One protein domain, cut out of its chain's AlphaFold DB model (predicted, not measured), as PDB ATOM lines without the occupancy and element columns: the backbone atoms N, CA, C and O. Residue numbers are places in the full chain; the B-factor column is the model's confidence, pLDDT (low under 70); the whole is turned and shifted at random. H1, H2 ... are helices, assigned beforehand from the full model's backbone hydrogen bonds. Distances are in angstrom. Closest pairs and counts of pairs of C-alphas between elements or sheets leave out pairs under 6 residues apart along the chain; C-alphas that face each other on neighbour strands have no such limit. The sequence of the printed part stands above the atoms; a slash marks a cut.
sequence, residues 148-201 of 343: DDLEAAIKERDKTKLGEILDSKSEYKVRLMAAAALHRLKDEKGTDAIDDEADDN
ATOM      1  N   ASP A 148     -54.468  -6.379  -3.816       96.94
ATOM      2  CA  ASP A 148     -55.319  -7.468  -3.323       96.94
ATOM      3  C   ASP A 148     -54.479  -8.583  -2.676       96.94
ATOM      4  O   ASP A 148     -54.799  -9.071  -1.585       96.94
ATOM      5  N   ASP A 149     -53.355  -8.944  -3.305       97.12
ATOM      6  CA  ASP A 149     -52.365  -9.875  -2.760       97.12
ATOM      7  C   ASP A 149     -51.809  -9.400  -1.416       97.12
ATOM      8  O   ASP A 149     -51.647 -10.194  -0.476       97.12
ATOM      9  N   LEU A 150     -51.528  -8.099  -1.332       97.00
ATOM     10  CA  LEU A 150     -51.068  -7.440  -0.122       97.00
ATOM     11  C   LEU A 150     -52.146  -7.462   0.964       97.00
ATOM     12  O   LEU A 150     -51.860  -7.841   2.100       97.00
ATOM     13  N   GLU A 151     -53.388  -7.101   0.640       96.56
ATOM     14  CA  GLU A 151     -54.494  -7.148   1.595       96.56
ATOM     15  C   GLU A 151     -54.711  -8.553   2.160       96.56
ATOM     16  O   GLU A 151     -54.962  -8.701   3.362       96.56
ATOM     17  N   ALA A 152     -54.614  -9.586   1.318       97.56
ATOM     18  CA  ALA A 152     -54.695 -10.976   1.752       97.56
ATOM     19  C   ALA A 152     -53.570 -11.307   2.748       97.56
ATOM     20  O   ALA A 152     -53.847 -11.793   3.847       97.56
ATOM     21  N   ALA A 153     -52.324 -10.939   2.428       97.38
ATOM     22  CA  ALA A 153     -51.174 -11.147   3.310       97.38
ATOM     23  C   ALA A 153     -51.317 -10.402   4.654       97.38
ATOM     24  O   ALA A 153     -51.009 -10.948   5.717       97.38
ATOM     25  N   ILE A 154     -51.845  -9.171   4.639       96.75
ATOM     26  CA  ILE A 154     -52.102  -8.369   5.845       96.75
ATOM     27  C   ILE A 154     -53.193  -9.010   6.715       96.75
ATOM     28  O   ILE A 154     -53.048  -9.059   7.945       96.75
ATOM     29  N   LYS A 155     -54.281  -9.504   6.103       97.19
ATOM     30  CA  LYS A 155     -55.391 -10.181   6.801       97.19
ATOM     31  C   LYS A 155     -54.909 -11.460   7.489       97.19
ATOM     32  O   LYS A 155     -55.254 -11.689   8.649       97.19
ATOM     33  N   GLU A 156     -54.065 -12.231   6.812       97.69
ATOM     34  CA  GLU A 156     -53.466 -13.467   7.328       97.69
ATOM     35  C   GLU A 156     -52.306 -13.216   8.305       97.69
ATOM     36  O   GLU A 156     -51.945 -14.099   9.080       97.69
ATOM     37  N   ARG A 157     -51.761 -11.989   8.329       97.38
ATOM     38  CA  ARG A 157     -50.533 -11.617   9.053       97.38
ATOM     39  C   ARG A 157     -49.335 -12.483   8.650       97.38
ATOM     40  O   ARG A 157     -48.484 -12.788   9.489       97.38
ATOM     41  N   ASP A 158     -49.267 -12.865   7.378       98.00
ATOM     42  CA  ASP A 158     -48.179 -13.678   6.846       98.00
ATOM     43  C   ASP A 158     -46.936 -12.816   6.593       98.00
ATOM     44  O   ASP A 158     -46.809 -12.118   5.587       98.00
ATOM     45  N   LYS A 159     -45.993 -12.876   7.537       98.00
ATOM     46  CA  LYS A 159     -44.712 -12.167   7.454       98.00
ATOM     47  C   LYS A 159     -43.880 -12.589   6.244       98.00
ATOM     48  O   LYS A 159     -43.167 -11.757   5.691       98.00
ATOM     49  N   THR A 160     -43.957 -13.858   5.846       97.50
ATOM     50  CA  THR A 160     -43.160 -14.391   4.735       97.50
ATOM     51  C   THR A 160     -43.640 -13.774   3.433       97.50
ATOM     52  O   THR A 160     -42.849 -13.151   2.730       97.50
ATOM     53  N   LYS A 161     -44.954 -13.834   3.177       97.44
ATOM     54  CA  LYS A 161     -45.561 -13.240   1.980       97.44
ATOM     55  C   LYS A 161     -45.371 -11.721   1.931       97.44
ATOM     56  O   LYS A 161     -45.049 -11.180   0.881       97.44
ATOM     57  N   LEU A 162     -45.495 -11.021   3.064       97.88
ATOM     58  CA  LEU A 162     -45.204  -9.582   3.127       97.88
ATOM     59  C   LEU A 162     -43.736  -9.262   2.799       97.88
ATOM     60  O   LEU A 162     -43.469  -8.270   2.123       97.88
ATOM     61  N   GLY A 163     -42.794 -10.099   3.244       97.50
ATOM     62  CA  GLY A 163     -41.379  -9.980   2.885       97.50
ATOM     63  C   GLY A 163     -41.132 -10.203   1.392       97.50
ATOM     64  O   GLY A 163     -40.425  -9.421   0.769       97.50
ATOM     65  N   GLU A 164     -41.778 -11.206   0.794       97.12
ATOM     66  CA  GLU A 164     -41.710 -11.444  -0.654       97.12
ATOM     67  C   GLU A 164     -42.266 -10.261  -1.459       97.12
ATOM     68  O   GLU A 164     -41.665  -9.862  -2.457       97.12
ATOM     69  N   ILE A 165     -43.376  -9.657  -1.012       97.25
ATOM     70  CA  ILE A 165     -43.942  -8.452  -1.635       97.25
ATOM     71  C   ILE A 165     -42.960  -7.281  -1.525       97.25
ATOM     72  O   ILE A 165     -42.751  -6.571  -2.510       97.25
ATOM     73  N   LEU A 166     -42.336  -7.086  -0.363       96.75
ATOM     74  CA  LEU A 166     -41.354  -6.025  -0.140       96.75
ATOM     75  C   LEU A 166     -40.136  -6.152  -1.074       96.75
ATOM     76  O   LEU A 166     -39.738  -5.163  -1.691       96.75
ATOM     77  N   ASP A 167     -39.610  -7.370  -1.231       96.56
ATOM     78  CA  ASP A 167     -38.430  -7.680  -2.055       96.56
ATOM     79  C   ASP A 167     -38.740  -7.741  -3.570       96.56
ATOM     80  O   ASP A 167     -37.840  -7.807  -4.413       96.56
ATOM     81  N   SER A 168     -40.022  -7.728  -3.945       95.88
ATOM     82  CA  SER A 168     -40.472  -7.844  -5.336       95.88
ATOM     83  C   SER A 168     -40.299  -6.555  -6.160       95.88
ATOM     84  O   SER A 168     -39.962  -5.484  -5.662       95.88
ATOM     85  N   LYS A 169     -40.606  -6.631  -7.465       94.00
ATOM     86  CA  LYS A 169     -40.682  -5.465  -8.373       94.00
ATOM     87  C   LYS A 169     -42.082  -4.828  -8.408       94.00
ATOM     88  O   LYS A 169     -42.452  -4.222  -9.416       94.00
ATOM     89  N   SER A 170     -42.872  -5.010  -7.352       95.56
ATOM     90  CA  SER A 170     -44.228  -4.459  -7.254       95.56
ATOM     91  C   SER A 170     -44.222  -2.930  -7.201       95.56
ATOM     92  O   SER A 170     -43.178  -2.289  -7.015       95.56
ATOM     93  N   GLU A 171     -45.401  -2.333  -7.384       95.62
ATOM     94  CA  GLU A 171     -45.566  -0.883  -7.329       95.62
ATOM     95  C   GLU A 171     -44.982  -0.312  -6.028       95.62
ATOM     96  O   GLU A 171     -45.062  -0.920  -4.960       95.62
ATOM     97  N   TYR A 172     -44.373   0.873  -6.118       95.81
ATOM     98  CA  TYR A 172     -43.728   1.529  -4.980       95.81
ATOM     99  C   TYR A 172     -44.649   1.626  -3.756       95.81
ATOM    100  O   TYR A 172     -44.244   1.295  -2.645       95.81
ATOM    101  N   LYS A 173     -45.910   2.009  -3.985       96.44
ATOM    102  CA  LYS A 173     -46.933   2.107  -2.945       96.44
ATOM    103  C   LYS A 173     -47.169   0.761  -2.249       96.44
ATOM    104  O   LYS A 173     -47.160   0.712  -1.024       96.44
ATOM    105  N   VAL A 174     -47.299  -0.324  -3.013       97.19
ATOM    106  CA  VAL A 174     -47.510  -1.685  -2.485       97.19
ATOM    107  C   VAL A 174     -46.329  -2.118  -1.612       97.19
ATOM    108  O   VAL A 174     -46.531  -2.622  -0.508       97.19
ATOM    109  N   ARG A 175     -45.090  -1.854  -2.048       97.56
ATOM    110  CA  ARG A 175     -43.884  -2.164  -1.258       97.56
ATOM    111  C   ARG A 175     -43.819  -1.363   0.041       97.56
ATOM    112  O   ARG A 175     -43.537  -1.930   1.093       97.56
ATOM    113  N   LEU A 176     -44.144  -0.072  -0.009       97.44
ATOM    114  CA  LEU A 176     -44.186   0.783   1.179       97.44
ATOM    115  C   LEU A 176     -45.253   0.314   2.183       97.44
ATOM    116  O   LEU A 176     -44.999   0.268   3.387       97.44
ATOM    117  N   MET A 177     -46.431  -0.079   1.694       97.50
ATOM    118  CA  MET A 177     -47.491  -0.638   2.533       97.50
ATOM    119  C   MET A 177     -47.075  -1.976   3.160       97.50
ATOM    120  O   MET A 177     -47.322  -2.196   4.346       97.50
ATOM    121  N   ALA A 178     -46.391  -2.846   2.408       98.00
ATOM    122  CA  ALA A 178     -45.838  -4.096   2.929       98.00
ATOM    123  C   ALA A 178     -44.800  -3.846   4.038       98.00
ATOM    124  O   ALA A 178     -44.874  -4.476   5.096       98.00
ATOM    125  N   ALA A 179     -43.889  -2.884   3.844       98.12
ATOM    126  CA  ALA A 179     -42.913  -2.480   4.858       98.12
ATOM    127  C   ALA A 179     -43.599  -1.982   6.141       98.12
ATOM    128  O   ALA A 179     -43.268  -2.420   7.243       98.12
ATOM    129  N   ALA A 180     -44.624  -1.135   6.006       97.69
ATOM    130  CA  ALA A 180     -45.399  -0.628   7.136       97.69
ATOM    131  C   ALA A 180     -46.173  -1.728   7.880       97.69
ATOM    132  O   ALA A 180     -46.210  -1.733   9.116       97.69
ATOM    133  N   ALA A 181     -46.737  -2.695   7.153       97.81
ATOM    134  CA  ALA A 181     -47.392  -3.855   7.748       97.81
ATOM    135  C   ALA A 181     -46.400  -4.739   8.521       97.81
ATOM    136  O   ALA A 181     -46.675  -5.128   9.660       97.81
ATOM    137  N   LEU A 182     -45.220  -5.006   7.951       98.12
ATOM    138  CA  LEU A 182     -44.131  -5.720   8.625       98.12
ATOM    139  C   LEU A 182     -43.656  -4.979   9.881       98.12
ATOM    140  O   LEU A 182     -43.552  -5.587  10.949       98.12
ATOM    141  N   HIS A 183     -43.466  -3.662   9.793       97.50
ATOM    142  CA  HIS A 183     -43.099  -2.824  10.930       97.50
ATOM    143  C   HIS A 183     -44.159  -2.889  12.045       97.50
ATOM    144  O   HIS A 183     -43.833  -3.093  13.218       97.50
ATOM    145  N   ARG A 184     -45.457  -2.849  11.705       97.31
ATOM    146  CA  ARG A 184     -46.541  -3.056  12.686       97.31
ATOM    147  C   ARG A 184     -46.476  -4.435  13.348       97.31
ATOM    148  O   ARG A 184     -46.806  -4.564  14.531       97.31
ATOM    149  N   LEU A 185     -46.067  -5.464  12.609       97.44
ATOM    150  CA  LEU A 185     -45.835  -6.819  13.120       97.44
ATOM    151  C   LEU A 185     -44.489  -6.971  13.856       97.44
ATOM    152  O   LEU A 185     -44.126  -8.096  14.223       97.44
ATOM    153  N   LYS A 186     -43.789  -5.856  14.118       97.38
ATOM    154  CA  LYS A 186     -42.480  -5.780  14.781       97.38
ATOM    155  C   LYS A 186     -41.425  -6.634  14.086       97.38
ATOM    156  O   LYS A 186     -40.644  -7.317  14.743       97.38
ATOM    157  N   ASP A 187     -41.482  -6.669  12.764       98.00
ATOM    158  CA  ASP A 187     -40.457  -7.301  11.954       98.00
ATOM    159  C   ASP A 187     -39.338  -6.301  11.654       98.00
ATOM    160  O   ASP A 187     -39.615  -5.155  11.282       98.00
ATOM    161  N   GLU A 188     -38.087  -6.727  11.828       97.38
ATOM    162  CA  GLU A 188     -36.912  -5.877  11.587       97.38
ATOM    163  C   GLU A 188     -36.851  -5.457  10.120       97.38
ATOM    164  O   GLU A 188     -36.727  -4.269   9.846       97.38
ATOM    165  N   LYS A 189     -37.143  -6.376   9.185       97.44
ATOM    166  CA  LYS A 189     -37.143  -6.084   7.742       97.44
ATOM    167  C   LYS A 189     -38.038  -4.906   7.360       97.44
ATOM    168  O   LYS A 189     -37.685  -4.115   6.495       97.44
ATOM    169  N   GLY A 190     -39.215  -4.801   7.983       96.81
ATOM    170  CA  GLY A 190     -40.136  -3.697   7.716       96.81
ATOM    171  C   GLY A 190     -39.622  -2.362   8.250       96.81
ATOM    172  O   GLY A 190     -39.858  -1.331   7.633       96.81
ATOM    173  N   THR A 191     -38.919  -2.389   9.383       96.81
ATOM    174  CA  THR A 191     -38.319  -1.192   9.984       96.81
ATOM    175  C   THR A 191     -37.127  -0.730   9.157       96.81
ATOM    176  O   THR A 191     -37.119   0.416   8.723       96.81
ATOM    177  N   ASP A 192     -36.210  -1.644   8.839       97.06
ATOM    178  CA  ASP A 192     -35.021  -1.364   8.035       97.06
ATOM    179  C   ASP A 192     -35.401  -0.797   6.660       97.06
ATOM    180  O   ASP A 192     -34.847   0.205   6.229       97.06
ATOM    181  N   ALA A 193     -36.426  -1.355   6.003       97.06
ATOM    182  CA  ALA A 193     -36.881  -0.846   4.710       97.06
ATOM    183  C   ALA A 193     -37.486   0.569   4.780       97.06
ATOM    184  O   ALA A 193     -37.337   1.348   3.837       97.06
ATOM    185  N   ILE A 194     -38.184   0.916   5.869       97.12
ATOM    186  CA  ILE A 194     -38.694   2.282   6.082       97.12
ATOM    187  C   ILE A 194     -37.534   3.234   6.382       97.12
ATOM    188  O   ILE A 194     -37.518   4.350   5.863       97.12
ATOM    189  N   ASP A 195     -36.583   2.802   7.209       95.50
ATOM    190  CA  ASP A 195     -35.396   3.568   7.575       95.50
ATOM    191  C   ASP A 195     -34.533   3.864   6.342       95.50
ATOM    192  O   ASP A 195     -34.238   5.031   6.090       95.50
ATOM    193  N   ASP A 196     -34.251   2.863   5.507       95.88
ATOM    194  CA  ASP A 196     -33.494   3.006   4.259       95.88
ATOM    195  C   ASP A 196     -34.159   4.002   3.293       95.88
ATOM    196  O   ASP A 196     -33.516   4.930   2.789       95.88
ATOM    197  N   GLU A 197     -35.468   3.862   3.048       95.75
ATOM    198  CA  GLU A 197     -36.204   4.784   2.174       95.75
ATOM    199  C   GLU A 197     -36.186   6.217   2.718       95.75
ATOM    200  O   GLU A 197     -36.050   7.185   1.961       95.75
ATOM    201  N   ALA A 198     -36.291   6.379   4.032       93.94
ATOM    202  CA  ALA A 198     -36.316   7.684   4.664       93.94
ATOM    203  C   ALA A 198     -34.918   8.334   4.758       93.94
ATOM    204  O   ALA A 198     -34.782   9.552   4.580       93.94
ATOM    205  N   ASP A 199     -33.861   7.544   4.943       91.69
ATOM    206  CA  ASP A 199     -32.450   7.939   4.828       91.69
ATOM    207  C   ASP A 199     -32.091   8.439   3.442       91.69
ATOM    208  O   ASP A 199     -31.448   9.488   3.297       91.69
ATOM    209  N   ASP A 200     -32.661   7.821   2.420       91.69
ATOM    210  CA  ASP A 200     -32.544   8.310   1.060       91.69
ATOM    211  C   ASP A 200     -33.493   9.456   0.704       91.69
ATOM    212  O   ASP A 200     -33.497   9.905  -0.444       91.69
ATOM    213  N   ASN A 201     -34.257  10.001   1.658       92.69
ATOM    214  CA  ASN A 201     -35.292  11.010   1.413       92.69
ATOM    215  C   ASN A 201     -36.233  10.584   0.276       92.69
ATOM    216  O   ASN A 201     -36.557  11.383  -0.611       92.69
TER     217      ASN A 201
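Overview. This is residues 148 to 201 of the 343 residues of the protein "PEGA domain-containing protein" of Planctomycetes bacterium (UniProt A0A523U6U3). From the first residue, find H1, H2 and H3 folding back and forth, their centres in a triangle, while H4 packs steeply on H3, on the side away from H1. The printed part has 54 residues, 43 of them in four named helices in the order H1, H2, H3, H4, with no named strand; the class is all helix. The whole is compact, with a radius of gyration of the C-alphas of 10.1 A, but flat, spanning 30 by 23 by 12 A.

Arrangement. H1, residues 148 to 156, and H2, residues 159 to 167, form a hairpin and touch, closest at C-alphas 153 and 161, 6.1 A. H3, residues 172 to 184, forms a hairpin with H2, closest at C-alphas 166 and 175, 4.7 A. H1 and H3 only just touch, with 3 pairs of C-alphas within 8 A, closest at 154 and 181, 6.8 A. H4, residues 188 to 199, touches H3 at a steep tilt of 51 degrees, opposite ways, closest at C-alphas 179 and 190, 4.2 A; H1 and H4 are apart. In H1, H2, H3 and H4 every O i to N i+4 pair is within hydrogen-bond range.

Along the chain. Find C-alpha 148 at (-55.319, -7.468, -3.323), where H1 begins; H3 runs 18.5 A and H4 16.0 A, to C-alpha 199 at (-32.450, 7.939, 4.828).

Size, cuts and confidence. The printed part has no cut, its three links are tight, and no printed residue is under 70 in pLDDT.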